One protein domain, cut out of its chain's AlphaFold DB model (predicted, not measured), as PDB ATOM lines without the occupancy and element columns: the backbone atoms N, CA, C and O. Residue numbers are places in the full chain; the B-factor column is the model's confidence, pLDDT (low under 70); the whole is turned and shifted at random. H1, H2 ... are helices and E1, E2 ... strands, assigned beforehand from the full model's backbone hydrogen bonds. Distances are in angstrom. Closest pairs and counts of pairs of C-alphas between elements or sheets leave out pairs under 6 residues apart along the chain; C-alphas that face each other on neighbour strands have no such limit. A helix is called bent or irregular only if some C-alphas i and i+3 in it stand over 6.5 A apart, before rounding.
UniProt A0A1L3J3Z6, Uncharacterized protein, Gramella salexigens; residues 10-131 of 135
ATOM      1  N   ILE A  10     -13.883  35.658  46.283       61.75
ATOM      2  CA  ILE A  10     -14.821  36.548  45.594       61.75
ATOM      3  C   ILE A  10     -15.309  37.585  46.594       61.75
ATOM      4  O   ILE A  10     -15.588  37.259  47.748       61.75
ATOM      5  N   LYS A  11     -15.346  38.841  46.148       58.41
ATOM      6  CA  LYS A  11     -15.998  39.937  46.854       58.41
ATOM      7  C   LYS A  11     -17.426  40.016  46.323       58.41
ATOM      8  O   LYS A  11     -17.603  40.268  45.134       58.41
ATOM      9  N   ASP A  12     -18.415  39.732  47.162       63.75
ATOM     10  CA  ASP A  12     -19.816  39.855  46.760       63.75
ATOM     11  C   ASP A  12     -20.225  41.330  46.569       63.75
ATOM     12  O   ASP A  12     -19.437  42.254  46.803       63.75
ATOM     13  N   THR A  13     -21.466  41.561  46.141       64.31
ATOM     14  CA  THR A  13     -22.015  42.907  45.900       64.31
ATOM     15  C   THR A  13     -22.072  43.773  47.161       64.31
ATOM     16  O   THR A  13     -22.096  44.995  47.057       64.31
ATOM     17  N   THR A  14     -22.041  43.161  48.346       71.06
ATOM     18  CA  THR A  14     -21.994  43.851  49.646       71.06
ATOM     19  C   THR A  14     -20.567  44.100  50.136       71.06
ATOM     20  O   THR A  14     -20.341  44.809  51.112       71.06
ATOM     21  N   GLY A  15     -19.578  43.558  49.430       64.25
ATOM     22  CA  GLY A  15     -18.169  43.730  49.716       64.25
ATOM     23  C   GLY A  15     -17.546  42.651  50.598       64.25
ATOM     24  O   GLY A  15     -16.353  42.756  50.907       64.25
ATOM     25  N   ASN A  16     -18.300  41.610  50.954       69.81
ATOM     26  CA  ASN A  16     -17.801  40.516  51.774       69.81
ATOM     27  C   ASN A  16     -16.949  39.564  50.942       69.81
ATOM     28  O   ASN A  16     -17.290  39.205  49.815       69.81
ATOM     29  N   LYS A  17     -15.824  39.141  51.520       67.12
ATOM     30  CA  LYS A  17     -14.933  38.156  50.909       67.12
ATOM     31  C   LYS A  17     -15.313  36.770  51.401       67.12
ATOM     32  O   LYS A  17     -15.229  36.506  52.598       67.12
ATOM     33  N   SER A  18     -15.649  35.874  50.488       70.31
ATOM     34  CA  SER A  18     -15.906  34.471  50.806       70.31
ATOM     35  C   SER A  18     -15.062  33.549  49.931       70.31
ATOM     36  O   SER A  18     -14.590  33.924  48.851       70.31
ATOM     37  N   ARG A  19     -14.806  32.341  50.443       72.62
ATOM     38  CA  ARG A  19     -14.190  31.263  49.668       72.62
ATOM     39  C   ARG A  19     -15.301  30.518  48.951       72.62
ATOM     40  O   ARG A  19     -16.238  30.058  49.600       72.62
ATOM     41  N   ILE A  20     -15.158  30.360  47.642       72.62
ATOM     42  CA  ILE A  20     -16.090  29.550  46.865       72.62
ATOM     43  C   ILE A  20     -15.571  28.123  46.772       72.62
ATOM     44  O   ILE A  20     -14.417  27.879  46.420       72.62
ATOM     45  N   ASP A  21     -16.450  27.194  47.120       72.62
ATOM     46  CA  ASP A  21     -16.263  25.768  46.907       72.62
ATOM     47  C   ASP A  21     -16.760  25.416  45.494       72.62
ATOM     48  O   ASP A  21     -17.950  25.615  45.220       72.62
ATOM     49  N   PRO A  22     -15.899  24.911  44.591       72.56
ATOM     50  CA  PRO A  22     -16.308  24.532  43.241       72.56
ATOM     51  C   PRO A  22     -17.386  23.435  43.225       72.56
ATOM     52  O   PRO A  22     -18.127  23.334  42.254       72.56
ATOM     53  N   GLY A  23     -17.544  22.651  44.298       73.19
ATOM     54  CA  GLY A  23     -18.634  21.679  44.419       73.19
ATOM     55  C   GLY A  23     -20.019  22.300  44.659       73.19
ATOM     56  O   GLY A  23     -21.023  21.600  44.552       73.19
ATOM     57  N   LYS A  24     -20.100  23.596  44.993       76.06
ATOM     58  CA  LYS A  24     -21.349  24.273  45.405       76.06
ATOM     59  C   LYS A  24     -21.888  25.280  44.397       76.06
ATOM     60  O   LYS A  24     -22.967  25.831  44.604       76.06
ATOM     61  N   VAL A  25     -21.157  25.539  43.321       73.69
ATOM     62  CA  VAL A  25     -21.545  26.490  42.275       73.69
ATOM     63  C   VAL A  25     -21.349  25.847  40.916       73.69
ATOM     64  O   VAL A  25     -20.364  25.151  40.710       73.69
ATOM     65  N   LYS A  26     -22.278  26.074  39.986       69.69
ATOM     66  CA  LYS A  26     -22.147  25.601  38.596       69.69
ATOM     67  C   LYS A  26     -21.433  26.623  37.715       69.69
ATOM     68  O   LYS A  26     -20.550  26.269  36.940       69.69
ATOM     69  N   PHE A  27     -21.798  27.895  37.870       71.75
ATOM     70  CA  PHE A  27     -21.264  28.998  37.082       71.75
ATOM     71  C   PHE A  27     -21.069  30.239  37.950       71.75
ATOM     72  O   PHE A  27     -21.859  30.512  38.853       71.75
ATOM     73  N   ILE A  28     -20.030  31.004  37.639       74.94
ATOM     74  CA  ILE A  28     -19.753  32.329  38.183       74.94
ATOM     75  C   ILE A  28     -19.637  33.262  36.979       74.94
ATOM     76  O   ILE A  28     -18.768  33.073  36.126       74.94
ATOM     77  N   LYS A  29     -20.514  34.266  36.906       72.25
ATOM     78  CA  LYS A  29     -20.406  35.356  35.934       72.25
ATOM     79  C   LYS A  29     -19.679  36.521  36.598       72.25
ATOM     80  O   LYS A  29     -20.141  37.029  37.617       72.25
ATOM     81  N   SER A  30     -18.550  36.932  36.034       67.06
ATOM     82  CA  SER A  30     -17.867  38.146  36.470       67.06
ATOM     83  C   SER A  30     -18.504  39.355  35.796       67.06
ATOM     84  O   SER A  30     -18.548  39.409  34.573       67.06
ATOM     85  N   SER A  31     -19.001  40.306  36.586       59.53
ATOM     86  CA  SER A  31     -19.662  41.518  36.091       59.53
ATOM     87  C   SER A  31     -18.741  42.740  35.991       59.53
ATOM     88  O   SER A  31     -19.182  43.753  35.472       59.53
ATOM     89  N   ASN A  32     -17.497  42.674  36.499       56.75
ATOM     90  CA  ASN A  32     -16.572  43.821  36.613       56.75
ATOM     91  C   ASN A  32     -15.074  43.407  36.655       56.75
ATOM     92  O   ASN A  32     -14.285  43.973  37.414       56.75
ATOM     93  N   SER A  33     -14.656  42.378  35.909       52.97
ATOM     94  CA  SER A  33     -13.243  41.944  35.896       52.97
ATOM     95  C   SER A  33     -12.378  42.665  34.863       52.97
ATOM     96  O   SER A  33     -12.857  43.051  33.803       52.97
ATOM     97  N   VAL A  34     -11.068  42.723  35.148       53.78
ATOM     98  CA  VAL A  34      -9.989  43.130  34.219       53.78
ATOM     99  C   VAL A  34     -10.056  42.368  32.882       53.78
ATOM    100  O   VAL A  34      -9.688  42.911  31.849       53.78
ATOM    101  N   ASP A  35     -10.600  41.149  32.902       48.72
ATOM    102  CA  ASP A  35     -10.755  40.268  31.739       48.72
ATOM    103  C   ASP A  35     -12.107  40.411  30.993       48.72
ATOM    104  O   ASP A  35     -12.399  39.594  30.120       48.72
ATOM    105  N   GLY A  36     -12.958  41.390  31.338       57.69
ATOM    106  CA  GLY A  36     -14.293  41.572  30.737       57.69
ATOM    107  C   GLY A  36     -15.374  40.614  31.268       57.69
ATOM    108  O   GLY A  36     -15.225  40.056  32.359       57.69
ATOM    109  N   ASP A  37     -16.467  40.442  30.509       57.69
ATOM    110  CA  ASP A  37     -17.562  39.496  30.794       57.69
ATOM    111  C   ASP A  37     -17.046  38.048  30.705       57.69
ATOM    112  O   ASP A  37     -16.938  37.450  29.634       57.69
ATOM    113  N   CYS A  38     -16.706  37.470  31.855       67.38
ATOM    114  CA  CYS A  38     -16.096  36.147  31.952       67.38
ATOM    115  C   CYS A  38     -17.050  35.159  32.635       67.38
ATOM    116  O   CYS A  38     -17.595  35.450  33.704       67.38
ATOM    117  N   ILE A  39     -17.224  33.974  32.037       75.44
ATOM    118  CA  ILE A  39     -17.919  32.846  32.666       75.44
ATOM    119  C   ILE A  39     -16.880  31.855  33.178       75.44
ATOM    120  O   ILE A  39     -16.124  31.271  32.397       75.44
ATOM    121  N   ILE A  40     -16.883  31.644  34.492       78.62
ATOM    122  CA  ILE A  40     -16.131  30.582  35.152       78.62
ATOM    123  C   ILE A  40     -17.111  29.451  35.454       78.62
ATOM    124  O   ILE A  40     -18.079  29.646  36.187       78.62
ATOM    125  N   ALA A  41     -16.871  28.279  34.884       78.19
ATOM    126  CA  ALA A  41     -17.615  27.068  35.202       78.19
ATOM    127  C   ALA A  41     -16.840  26.222  36.213       78.19
ATOM    128  O   ALA A  41     -15.626  26.382  36.390       78.19
ATOM    129  N   THR A  42     -17.546  25.314  36.873       79.00
ATOM    130  CA  THR A  42     -16.922  24.278  37.689       79.00
ATOM    131  C   THR A  42     -16.930  22.955  36.945       79.00
ATOM    132  O   THR A  42     -17.904  22.601  36.283       79.00
ATOM    133  N   VAL A  43     -15.825  22.219  37.038       80.19
ATOM    134  CA  VAL A  43     -15.700  20.890  36.437       80.19
ATOM    135  C   VAL A  43     -15.251  19.885  37.489       80.19
ATOM    136  O   VAL A  43     -14.424  20.183  38.362       80.19
ATOM    137  N   TYR A  44     -15.875  18.707  37.454       79.56
ATOM    138  CA  TYR A  44     -15.650  17.596  38.385       79.56
ATOM    139  C   TYR A  44     -15.777  17.967  39.876       79.56
ATOM    140  O   TYR A  44     -15.181  17.309  40.729       79.56
ATOM    141  N   GLY A  45     -16.506  19.046  40.197       74.88
ATOM    142  CA  GLY A  45     -16.663  19.576  41.557       74.88
ATOM    143  C   GLY A  45     -15.357  20.024  42.224       74.88
ATOM    144  O   GLY A  45     -15.323  20.191  43.440       74.88
ATOM    145  N   LYS A  46     -14.268  20.173  41.458       79.06
ATOM    146  CA  LYS A  46     -12.909  20.367  41.990       79.06
ATOM    147  C   LYS A  46     -12.180  21.553  41.383       79.06
ATOM    148  O   LYS A  46     -11.354  22.154  42.065       79.06
ATOM    149  N   TRP A  47     -12.465  21.887  40.127       81.75
ATOM    150  CA  TRP A  47     -11.699  22.884  39.387       81.75
ATOM    151  C   TRP A  47     -12.580  23.992  38.840       81.75
ATOM    152  O   TRP A  47     -13.738  23.768  38.487       81.75
ATOM    153  N   PHE A  48     -11.990  25.179  38.749       83.06
ATOM    154  CA  PHE A  48     -12.570  26.332  38.082       83.06
ATOM    155  C   PHE A  48     -11.947  26.476  36.700       83.06
ATOM    156  O   PHE A  48     -10.722  26.516  36.559       83.06
ATOM    157  N   ILE A  49     -12.798  26.582  35.689       86.31
ATOM    158  CA  ILE A  49     -12.398  26.709  34.292       86.31
ATOM    159  C   ILE A  49     -13.009  27.986  33.714       86.31
ATOM    160  O   ILE A  49     -14.188  28.270  33.914       86.31
ATOM    161  N   LYS A  50     -12.207  28.784  33.017       87.69
ATOM    162  CA  LYS A  50     -12.617  30.026  32.357       87.69
ATOM    163  C   LYS A  50     -13.006  29.727  30.919       87.69
ATOM    164  O   LYS A  50     -12.214  29.142  30.189       87.69
ATOM    165  N   ARG A  51     -14.200  30.146  30.494       89.94
ATOM    166  CA  ARG A  51     -14.598  30.062  29.083       89.94
ATOM    167  C   ARG A  51     -13.778  31.056  28.259       89.94
ATOM    168  O   ARG A  51     -13.757  32.240  28.588       89.94
ATOM    169  N   ILE A  52     -13.137  30.572  27.201       90.88
ATOM    170  CA  ILE A  52     -12.311  31.375  26.287       90.88
ATOM    171  C   ILE A  52     -12.888  31.442  24.870       90.88
ATOM    172  O   ILE A  52     -12.656  32.423  24.176       90.88
ATOM    173  N   ILE A  53     -13.689  30.450  24.461       91.38
ATOM    174  CA  ILE A  53     -14.460  30.480  23.211       91.38
ATOM    175  C   ILE A  53     -15.915  30.176  23.551       91.38
ATOM    176  O   ILE A  53     -16.207  29.215  24.271       91.38
ATOM    177  N   ASN A  54     -16.821  31.000  23.029       89.19
ATOM    178  CA  ASN A  54     -18.258  30.782  23.105       89.19
ATOM    179  C   ASN A  54     -18.818  30.501  21.708       89.19
ATOM    180  O   ASN A  54     -18.436  31.160  20.745       89.19
ATOM    181  N   GLY A  55     -19.728  29.538  21.616       90.12
ATOM    182  CA  GLY A  55     -20.354  29.108  20.373       90.12
ATOM    183  C   GLY A  55     -20.993  27.735  20.546       90.12
ATOM    184  O   GLY A  55     -21.205  27.282  21.678       90.12
ATOM    185  N   ARG A  56     -21.265  27.062  19.427       93.19
ATOM    186  CA  ARG A  56     -21.756  25.680  19.413       93.19
ATOM    187  C   ARG A  56     -20.770  24.736  20.104       93.19
ATOM    188  O   ARG A  56     -21.180  23.913  20.916       93.19
ATOM    189  N   ILE A  57     -19.473  24.932  19.860       94.69
ATOM    190  CA  ILE A  57     -18.374  24.363  20.643       94.69
ATOM    191  C   ILE A  57     -17.856  25.439  21.603       94.69
ATOM    192  O   ILE A  57     -17.262  26.437  21.191       94.69
ATOM    193  N   LYS A  58     -18.051  25.233  22.900       94.19
ATOM    194  CA  LYS A  58     -17.493  26.056  23.973       94.19
ATOM    195  C   LYS A  58     -16.127  25.505  24.367       94.19
ATOM    196  O   LYS A  58     -15.991  24.300  24.577       94.19
ATOM    197  N   VAL A  59     -15.137  26.383  24.513       93.50
ATOM    198  CA  VAL A  59     -13.799  26.023  25.010       93.50
ATOM    199  C   VAL A  59     -13.554  26.720  26.328       93.50
ATOM    200  O   VAL A  59     -13.804  27.920  26.472       93.50
ATOM    201  N   TYR A  60     -13.026  25.962  27.276       92.38
ATOM    202  CA  TYR A  60     -12.640  26.439  28.585       92.38
ATOM    203  C   TYR A  60     -11.178  26.104  28.852       92.38
ATOM    204  O   TYR A  60     -10.664  25.088  28.389       92.38
ATOM    205  N   GLN A  61     -10.535  26.942  29.649       90.56
ATOM    206  CA  GLN A  61      -9.177  26.753  30.122       90.56
ATOM    207  C   GLN A  61      -9.177  26.708  31.648       90.56
ATOM    208  O   GLN A  61      -9.877  27.486  32.299       90.56
ATOM    209  N   LEU A  62      -8.391  25.809  32.230       87.44
ATOM    210  CA  LEU A  62      -8.129  25.818  33.665       87.44
ATOM    211  C   LEU A  62      -7.550  27.176  34.090       87.44
ATOM    212  O   LEU A  62      -6.584  27.642  33.494       87.44
ATOM    213  N   VAL A  63      -8.117  27.812  35.119       81.44
ATOM    214  CA  VAL A  63      -7.726  29.194  35.467       81.44
ATOM    215  C   VAL A  63      -6.256  29.317  35.897       81.44
ATOM    216  O   VAL A  63      -5.644  30.356  35.674       81.44
ATOM    217  N   ASP A  64      -5.666  28.271  36.470       75.88
ATOM    218  CA  ASP A  64      -4.257  28.220  36.882       75.88
ATOM    219  C   ASP A  64      -3.386  27.296  36.031       75.88
ATOM    220  O   ASP A  64      -2.318  26.862  36.472       75.88
ATOM    221  N   GLY A  65      -3.811  26.977  34.810       76.69
ATOM    222  CA  GLY A  65      -3.046  26.062  33.983       76.69
ATOM    223  C   GLY A  65      -3.335  26.142  32.497       76.69
ATOM    224  O   GLY A  65      -3.985  27.047  31.983       76.69
ATOM    225  N   ILE A  66      -2.797  25.147  31.803       81.56
ATOM    226  CA  ILE A  66      -2.878  25.002  30.347       81.56
ATOM    227  C   ILE A  66      -3.804  23.854  29.941       81.56
ATOM    228  O   ILE A  66      -3.764  23.416  28.802       81.56
ATOM    229  N   ILE A  67      -4.606  23.329  30.876       87.81
ATOM    230  CA  ILE A  67      -5.532  22.231  30.589       87.81
ATOM    231  C   ILE A  67      -6.781  22.808  29.936       87.81
ATOM    232  O   ILE A  67      -7.439  23.682  30.511       87.81
ATOM    233  N   PHE A  68      -7.116  22.273  28.767       91.50
ATOM    234  CA  PHE A  68      -8.302  22.666  28.017       91.50
ATOM    235  C   PHE A  68      -9.463  21.683  28.188       91.50
ATOM    236  O   PHE A  68      -9.300  20.468  28.342       91.50
ATOM    237  N   PHE A  69     -10.666  22.246  28.153       92.75
ATOM    238  CA  PHE A  69     -11.928  21.531  28.240       92.75
ATOM    239  C   PHE A  69     -12.867  22.035  27.154       92.75
ATOM    240  O   PHE A  69     -12.795  23.194  26.741       92.75
ATOM    241  N   THR A  70     -13.782  21.179  26.724       94.31
ATOM    242  CA  THR A  70     -14.746  21.513  25.675       94.31
ATOM    243  C   THR A  70     -16.143  21.043  26.038       94.31
ATOM    244  O   THR A  70     -16.301  20.048  26.737       94.31
ATOM    245  N   SER A  71     -17.148  21.728  25.512       92.94
ATOM    246  CA  SER A  71     -18.547  21.296  25.495       92.94
ATOM    247  C   SER A  71     -19.111  21.626  24.118       92.94
ATOM    248  O   SER A  71     -18.851  22.713  23.606       92.94
ATOM    249  N   LYS A  72     -19.845  20.704  23.499       93.81
ATOM    250  CA  LYS A  72     -20.520  20.936  22.215       93.81
ATOM    251  C   LYS A  72     -22.024  20.784  22.391       93.81
ATOM    252  O   LYS A  72     -22.436  19.855  23.077       93.81
ATOM    253  N   ASP A  73     -22.824  21.669  21.805       91.44
ATOM    254  CA  ASP A  73     -24.294  21.603  21.896       91.44
ATOM    255  C   ASP A  73     -24.790  21.551  23.359       91.44
ATOM    256  O   ASP A  73     -25.712  20.817  23.698       91.44
ATOM    257  N   ASP A  74     -24.110  22.286  24.252       86.50
ATOM    258  CA  ASP A  74     -24.388  22.332  25.701       86.50
ATOM    259  C   ASP A  74     -24.309  20.982  26.435       86.50
ATOM    260  O   ASP A  74     -24.807  20.829  27.553       86.50
ATOM    261  N   SER A  75     -23.605  20.014  25.845       89.44
ATOM    262  CA  SER A  75     -23.230  18.766  26.513       89.44
ATOM    263  C   SER A  75     -22.306  18.997  27.713       89.44
ATOM    264  O   SER A  75     -21.771  20.090  27.935       89.44
ATOM    265  N   GLU A  76     -22.103  17.943  28.502       89.25
ATOM    266  CA  GLU A  76     -21.198  17.975  29.647       89.25
ATOM    267  C   GLU A  76     -19.791  18.447  29.248       89.25
ATOM    268  O   GLU A  76     -19.260  18.098  28.193       89.25
ATOM    269  N   VAL A  77     -19.175  19.253  30.115       90.00
ATOM    270  CA  VAL A  77     -17.805  19.714  29.905       90.00
ATOM    271  C   VAL A  77     -16.838  18.548  30.090       90.00
ATOM    272  O   VAL A  77     -16.704  17.999  31.184       90.00
ATOM    273  N   ILE A  78     -16.110  18.220  29.026       90.62
ATOM    274  CA  ILE A  78     -15.121  17.143  29.006       90.62
ATOM    275  C   ILE A  78     -13.702  17.697  28.906       90.62
ATOM    276  O   ILE A  78     -13.451  18.705  28.242       90.62
ATOM    277  N   SER A  79     -12.754  17.029  29.562       88.56
ATOM    278  CA  SER A  79     -11.335  17.328  29.394       88.56
ATOM    279  C   SER A  79     -10.867  16.851  28.022       88.56
ATOM    280  O   SER A  79     -10.858  15.656  27.733       88.56
ATOM    281  N   ASN A  80     -10.457  17.806  27.197       85.38
ATOM    282  CA  ASN A  80      -9.866  17.579  25.891       85.38
ATOM    283  C   ASN A  80      -8.585  18.388  25.846       85.38
ATOM    284  O   ASN A  80      -8.496  19.388  25.145       85.38
ATOM    285  N   ASP A  81      -7.621  18.005  26.678       83.56
ATOM    286  CA  ASP A  81      -6.403  18.785  26.774       83.56
ATOM    287  C   ASP A  81      -5.618  18.745  25.456       83.56
ATOM    288  O   ASP A  81      -5.235  17.683  24.963       83.56
ATOM    289  N   PHE A  82      -5.381  19.933  24.908       85.06
ATOM    290  CA  PHE A  82      -4.561  20.172  23.726       85.06
ATOM    291  C   PHE A  82      -3.495  21.257  23.957       85.06
ATOM    292  O   PHE A  82      -2.839  21.679  23.003       85.06
ATOM    293  N   GLY A  83      -3.295  21.681  25.212       70.19
ATOM    294  CA  GLY A  83      -2.404  22.777  25.614       70.19
ATOM    295  C   GLY A  83      -0.930  22.411  25.769       70.19
ATOM    296  O   GLY A  83      -0.118  23.239  26.169       70.19
ATOM    297  N   GLY A  84      -0.556  21.167  25.459       68.56
ATOM    298  CA  GLY A  84       0.843  20.732  25.406       68.56
ATOM    299  C   GLY A  84       1.255  19.655  26.409       68.56
ATOM    300  O   GLY A  84       2.427  19.287  26.416       68.56
ATOM    301  N   LEU A  85       0.333  19.102  27.213       72.50
ATOM    302  CA  LEU A  85       0.632  17.904  28.018       72.50
ATOM    303  C   LEU A  85       0.608  16.607  27.185       72.50
ATOM    304  O   LEU A  85       1.140  15.586  27.619       72.50
ATOM    305  N   HIS A  86       0.026  16.650  25.984       73.56
ATOM    306  CA  HIS A  86      -0.098  15.520  25.061       73.56
ATOM    307  C   HIS A  86       0.650  15.751  23.743       73.56
ATOM    308  O   HIS A  86       0.996  16.883  23.385       73.56
ATOM    309  N   LYS A  87       0.902  14.664  22.997       79.31
ATOM    310  CA  LYS A  87       1.428  14.764  21.631       79.31
ATOM    311  C   LYS A  87       0.392  15.443  20.737       79.31
ATOM    312  O   LYS A  87      -0.810  15.338  20.958       79.31
ATOM    313  N   ARG A  88       0.862  16.125  19.693       79.81
ATOM    314  CA  ARG A  88      -0.006  16.887  18.778       79.81
ATOM    315  C   ARG A  88      -1.020  15.993  18.070       79.81
ATOM    316  O   ARG A  88      -2.128  16.431  17.784       79.81
ATOM    317  N   GLU A  89      -0.633  14.762  17.774       81.31
ATOM    318  CA  GLU A  89      -1.479  13.754  17.145       81.31
ATOM    319  C   GLU A  89      -2.638  13.371  18.077       81.31
ATOM    320  O   GLU A  89      -3.793  13.418  17.658       81.31
ATOM    321  N   ASP A  90      -2.352  13.134  19.361       84.75
ATOM    322  CA  ASP A  90      -3.367  12.832  20.378       84.75
ATOM    323  C   ASP A  90      -4.347  14.003  20.551       84.75
ATOM    324  O   ASP A  90      -5.558  13.801  20.655       84.75
ATOM    325  N   SER A  91      -3.839  15.241  20.530       85.75
ATOM    326  CA  SER A  91      -4.672  16.448  20.573       85.75
ATOM    327  C   SER A  91      -5.626  16.533  19.377       85.75
ATOM    328  O   SER A  91      -6.769  16.957  19.542       85.75
ATOM    329  N   LYS A  92      -5.196  16.122  18.170       89.00
ATOM    330  CA  LYS A  92      -6.086  16.106  16.995       89.00
ATOM    331  C   LYS A  92      -7.198  15.087  17.145       89.00
ATOM    332  O   LYS A  92      -8.353  15.434  16.914       89.00
ATOM    333  N   GLU A  93      -6.858  13.862  17.528       89.81
ATOM    334  CA  GLU A  93      -7.840  12.783  17.655       89.81
ATOM    335  C   GLU A  93      -8.901  13.097  18.715       89.81
ATOM    336  O   GLU A  93     -10.071  12.790  18.522       89.81
ATOM    337  N   ARG A  94      -8.537  13.800  19.794       89.00
ATOM    338  CA  ARG A  94      -9.495  14.257  20.818       89.00
ATOM    339  C   ARG A  94     -10.481  15.313  20.318       89.00
ATOM    340  O   ARG A  94     -11.617  15.354  20.778       89.00
ATOM    341  N   ILE A  95     -10.048  16.177  19.403       92.75
ATOM    342  CA  ILE A  95     -10.860  17.293  18.895       92.75
ATOM    343  C   ILE A  95     -11.674  16.903  17.665       92.75
ATOM    344  O   ILE A  95     -12.753  17.452  17.452       92.75
ATOM    345  N   ARG A  96     -11.204  15.927  16.885       94.06
ATOM    346  CA  ARG A  96     -11.861  15.458  15.660       94.06
ATOM    347  C   ARG A  96     -13.371  15.178  15.827       94.06
ATOM    348  O   ARG A  96     -14.118  15.697  14.997       94.06
ATOM    349  N   PRO A  97     -13.855  14.484  16.880       94.56
ATOM    350  CA  PRO A  97     -15.288  14.215  17.052       94.56
ATOM    351  C   PRO A  97     -16.142  15.478  17.222       94.56
ATOM    352  O   PRO A  97     -17.339  15.468  16.954       94.56
ATOM    353  N   LEU A  98     -15.551  16.595  17.660       94.00
ATOM    354  CA  LEU A  98     -16.288  17.846  17.844       94.00
ATOM    355  C   LEU A  98     -16.621  18.530  16.513       94.00
ATOM    356  O   LEU A  98     -17.541  19.340  16.477       94.00
ATOM    357  N   ILE A  99     -15.900  18.219  15.437       94.69
ATOM    358  CA  ILE A  99     -15.994  18.933  14.154       94.69
ATOM    359  C   ILE A  99     -16.344  18.023  12.972       94.69
ATOM    360  O   ILE A  99     -16.446  18.499  11.843       94.69
ATOM    361  N   GLU A 100     -16.482  16.714  13.196       95.31
ATOM    362  CA  GLU A 100     -16.677  15.735  12.119       95.31
ATOM    363  C   GLU A 100     -18.014  15.875  11.382       95.31
ATOM    364  O   GLU A 100     -18.139  15.420  10.246       95.31
ATOM    365  N   ASP A 101     -18.982  16.562  11.991       94.25
ATOM    366  CA  ASP A 101     -20.271  16.891  11.387       94.25
ATOM    367  C   ASP A 101     -20.190  18.018  10.343       94.25
ATOM    368  O   ASP A 101     -21.158  18.247   9.621       94.25
ATOM    369  N   ASN A 102     -19.040  18.688  10.203       94.44
ATOM    370  CA  ASN A 102     -18.790  19.662   9.144       94.44
ATOM    371  C   ASN A 102     -17.626  19.208   8.250       94.44
ATOM    372  O   ASN A 102     -16.453  19.356   8.593       94.44
ATOM    373  N   ALA A 103     -17.949  18.692   7.059       94.62
ATOM    374  CA  ALA A 103     -16.967  18.106   6.144       94.62
ATOM    375  C   ALA A 103     -15.866  19.087   5.693       94.62
ATOM    376  O   ALA A 103     -14.709  18.686   5.553       94.62
ATOM    377  N   ILE A 104     -16.205  20.367   5.498       94.44
ATOM    378  CA  ILE A 104     -15.257  21.400   5.053       94.44
ATOM    379  C   ILE A 104     -14.245  21.682   6.167       94.44
ATOM    380  O   ILE A 104     -13.033  21.641   5.939       94.44
ATOM    381  N   ILE A 105     -14.737  21.902   7.389       96.00
ATOM    382  CA  ILE A 105     -13.889  22.130   8.561       96.00
ATOM    383  C   ILE A 105     -13.041  20.894   8.873       96.00
ATOM    384  O   ILE A 105     -11.846  21.017   9.137       96.00
ATOM    385  N   LEU A 106     -13.624  19.695   8.794       95.94
ATOM    386  CA  LEU A 106     -12.912  18.441   9.030       95.94
ATOM    387  C   LEU A 106     -11.758  18.244   8.036       95.94
ATOM    388  O   LEU A 106     -10.668  17.825   8.433       95.94
ATOM    389  N   GLN A 107     -11.971  18.543   6.752       96.25
ATOM    390  CA  GLN A 107     -10.927  18.437   5.733       96.25
ATOM    391  C   GLN A 107      -9.752  19.376   6.036       96.25
ATOM    392  O   GLN A 107      -8.594  18.953   6.006       96.25
ATOM    393  N   GLU A 108     -10.046  20.630   6.373       95.81
ATOM    394  CA  GLU A 108      -9.031  21.612   6.746       95.81
ATOM    395  C   GLU A 108      -8.285  21.186   8.010       95.81
ATOM    396  O   GLU A 108      -7.055  21.124   8.008       95.81
ATOM    397  N   PHE A 109      -9.004  20.770   9.051       95.31
ATOM    398  CA  PHE A 109      -8.407  20.278  10.288       95.31
ATOM    399  C   PHE A 109      -7.468  19.088  10.058       95.31
ATOM    400  O   PHE A 109      -6.371  19.018  10.624       95.31
ATOM    401  N   ASN A 110      -7.850  18.161   9.177       94.50
ATOM    402  CA  ASN A 110      -7.016  17.016   8.826       94.50
ATOM    403  C   ASN A 110      -5.686  17.436   8.181       94.50
ATOM    404  O   ASN A 110      -4.673  16.792   8.453       94.50
ATOM    405  N   SER A 111      -5.656  18.548   7.444       95.12
ATOM    406  CA  SER A 111      -4.437  19.101   6.830       95.12
ATOM    407  C   SER A 111      -3.508  19.843   7.808       95.12
ATOM    408  O   SER A 111      -2.334  20.067   7.509       95.12
ATOM    409  N   MET A 112      -4.002  20.212   8.993       92.75
ATOM    410  CA  MET A 112      -3.267  21.020   9.971       92.75
ATOM    411  C   MET A 112      -2.498  20.172  10.993       92.75
ATOM    412  O   MET A 112      -2.837  19.024  11.285       92.75
ATOM    413  N   LYS A 113      -1.473  20.770  11.616       90.44
ATOM    414  CA  LYS A 113      -0.830  20.219  12.825       90.44
ATOM    415  C   LYS A 113      -1.737  20.422  14.042       90.44
ATOM    416  O   LYS A 113      -2.334  21.487  14.166       90.44
ATOM    417  N   GLY A 114      -1.744  19.468  14.973       87.56
ATOM    418  CA  GLY A 114      -2.489  19.533  16.239       87.56
ATOM    419  C   GLY A 114      -1.875  20.435  17.303       87.56
ATOM    420  O   GLY A 114      -1.636  19.989  18.419       87.56
ATOM    421  N   SER A 115      -1.521  21.670  16.953       89.94
ATOM    422  CA  SER A 115      -1.115  22.671  17.943       89.94
ATOM    423  C   SER A 115      -2.337  23.358  18.546       89.94
ATOM    424  O   SER A 115      -3.341  23.537  17.859       89.94
ATOM    425  N   GLU A 116      -2.208  23.826  19.788       91.38
ATOM    426  CA  GLU A 116      -3.222  24.637  20.478       91.38
ATOM    427  C   GLU A 116      -3.753  25.769  19.589       91.38
ATOM    428  O   GLU A 116      -4.949  25.843  19.329       91.38
ATOM    429  N   LYS A 117      -2.853  26.579  19.012       92.56
ATOM    430  CA  LYS A 117      -3.215  27.676  18.101       92.56
ATOM    431  C   LYS A 117      -4.104  27.223  16.936       92.56
ATOM    432  O   LYS A 117      -5.058  27.911  16.595       92.56
ATOM    433  N   ASN A 118      -3.778  26.096  16.304       93.94
ATOM    434  CA  ASN A 118      -4.528  25.599  15.151       93.94
ATOM    435  C   ASN A 118      -5.887  25.028  15.564       93.94
ATOM    436  O   ASN A 118      -6.865  25.203  14.845       93.94
ATOM    437  N   ILE A 119      -5.940  24.356  16.715       94.69
ATOM    438  CA  ILE A 119      -7.172  23.805  17.280       94.69
ATOM    439  C   ILE A 119      -8.134  24.934  17.650       94.69
ATOM    440  O   ILE A 119      -9.279  24.910  17.207       94.69
ATOM    441  N   LEU A 120      -7.663  25.950  18.382       95.19
ATOM    442  CA  LEU A 120      -8.470  27.123  18.729       95.19
ATOM    443  C   LEU A 120      -8.998  27.813  17.466       95.19
ATOM    444  O   LEU A 120     -10.199  28.042  17.359       95.19
ATOM    445  N   HIS A 121      -8.130  28.031  16.473       95.62
ATOM    446  CA  HIS A 121      -8.521  28.633  15.199       95.62
ATOM    447  C   HIS A 121      -9.632  27.852  14.478       95.62
ATOM    448  O   HIS A 121     -10.593  28.446  13.994       95.62
ATOM    449  N   ILE A 122      -9.526  26.522  14.409       96.00
ATOM    450  CA  ILE A 122     -10.536  25.687  13.746       96.00
ATOM    451  C   ILE A 122     -11.862  25.681  14.502       96.00
ATOM    452  O   ILE A 122     -12.914  25.720  13.868       96.00
ATOM    453  N   ILE A 123     -11.829  25.678  15.833       95.69
ATOM    454  CA  ILE A 123     -13.045  25.760  16.647       95.69
ATOM    455  C   ILE A 123     -13.740  27.112  16.447       95.69
ATOM    456  O   ILE A 123     -14.955  27.157  16.259       95.69
ATOM    457  N   GLU A 124     -12.992  28.218  16.444       95.62
ATOM    458  CA  GLU A 124     -13.545  29.547  16.151       95.62
ATOM    459  C   GLU A 124     -14.170  29.594  14.757       95.62
ATOM    460  O   GLU A 124     -15.296  30.067  14.595       95.62
ATOM    461  N   LYS A 125     -13.473  29.041  13.758       95.38
ATOM    462  CA  LYS A 125     -13.971  28.957  12.385       95.38
ATOM    463  C   LYS A 125     -15.255  28.134  12.294       95.38
ATOM    464  O   LYS A 125     -16.192  28.564  11.632       95.38
ATOM    465  N   TYR A 126     -15.315  26.991  12.977       95.19
ATOM    466  CA  TYR A 126     -16.516  26.157  13.064       95.19
ATOM    467  C   TYR A 126     -17.693  26.945  13.651       95.19
ATOM    468  O   TYR A 126     -18.763  27.003  13.050       95.19
ATOM    469  N   ASN A 127     -17.483  27.611  14.788       94.12
ATOM    470  CA  ASN A 127     -18.526  28.388  15.454       94.12
ATOM    471  C   ASN A 127     -19.017  29.576  14.612       94.12
ATOM    472  O   ASN A 127     -20.193  29.918  14.674       94.12
ATOM    473  N   ALA A 128     -18.142  30.197  13.817       92.38
ATOM    474  CA  ALA A 128     -18.516  31.315  12.954       92.38
ATOM    475  C   ALA A 128     -19.450  30.909  11.800       92.38
ATOM    476  O   ALA A 128     -20.213  31.744  11.319       92.38
ATOM    477  N   LEU A 129     -19.405  29.647  11.356       86.75
ATOM    478  CA  LEU A 129     -20.261  29.141  10.276       86.75
ATOM    479  C   LEU A 129     -21.701  28.868  10.728       86.75
ATOM    480  O   LEU A 129     -22.617  28.965   9.918       86.75
ATOM    481  N   GLU A 130     -21.899  28.547  12.005       68.44
ATOM    482  CA  GLU A 130     -23.200  28.149  12.564       68.44
ATOM    483  C   GLU A 130     -24.007  29.346  13.116       68.44
ATOM    484  O   GLU A 130     -25.154  29.187  13.523       68.44
ATOM    485  N   GLY A 131     -23.439  30.559  13.087       57.59
ATOM    486  CA  GLY A 131     -24.058  31.777  13.621       57.59
ATOM    487  C   GLY A 131     -23.963  31.896  15.155       57.59
ATOM    488  O   GLY A 131     -23.682  30.921  15.854       57.59
TER     489      GLY A 131
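Overview. This is residues 10 to 131 of the 135 residues of an uncharacterized protein of Gramella salexigens (UniProt A0A1L3J3Z6). A strongly twisted sheet of five strands has three nearly aligned helices packed beside each other at its E5 and E6 end; H3 and H1 are next to the sheet and H2 lies beyond them. Past the E2 edge the first printed residues form a loop with the short strand E1, and residues 12 to 17 stick out. The printed part has 122 residues, with six named strands followed by three named helices. The sheet runs E2, E3, E4, E5, E6, all antiparallel, and the class is mixed, helices and strands. The whole is compact, with a radius of gyration of the C-alphas of 15.8 A, yet elongated, spanning 52 by 31 by 25 A.

Along the chain. Begin with the sheet: find C-alpha 27 at (-21.264, 28.998, 37.082), where E2, residues 27 to 30, starts. E3 is residues 38 to 43, 15.9 A long; E4, residues 47 to 53, 18.1 A; E5, residues 57 to 62, 16.6 A; E6, residues 68 to 72, 13.6 A. Before them look for E1, residues 17 to 19. After them come H1, residues 88 to 99, 16.8 A, and H2, residues 103 to 111, 12.6 A. H1 is only just irregular: C-alphas 94 and 97 are 6.9 A apart. H3, residues 116 to 129, runs 20.4 A to C-alpha 129 at (-20.261, 29.141, 10.276).

Arrangement. E2 to E6 form a meander, each strand the antiparallel neighbour of the one before. Look for N 28 and O 40 at 2.8 A between E2 and E3, N 41 and O 49 at 2.9 A between E3 and E4, N 50 and O 61 at 2.8 A between E4 and E5, and N 58 and O 71 at 2.7 A between E5 and E6. H3 is on the sheet over E5, running along the strands at 18 degrees on the local plane; the closest C-alphas of the two are those of Ile 57 and Asn 127, 6.6 A. H1 only grazes the sheet, with residues 95 to 99. H2 and H3 form a helical hairpin and touch, closest at the C-alphas of Ile 105 and Tyr 126, 6.6 A. H1 and H3 touch at a shallow tilt of 11 degrees, the same way, closest at the C-alphas of Ile 99 and Tyr 126, 7.3 A. H1 and H2 only just touch, only at the corner, with 3 pairs of C-alphas within 8 A; the closest are those of Ile 99 and Leu 106, 6.0 A. E1 and E2 are apart. Every O i to N i+4 pair is within hydrogen-bond range in H2 and H3, and 5 of 8 are in H1.

Size, cuts and confidence. The two C-alphas farthest apart are those of Thr 14 and Ser 111, 52.5 A. The printed part has no cut. The link from E6 to H1, 15 residues, is long. Mean pLDDT of the printed part is 82.8, and 20 residues are under 70, among them 30 to 38.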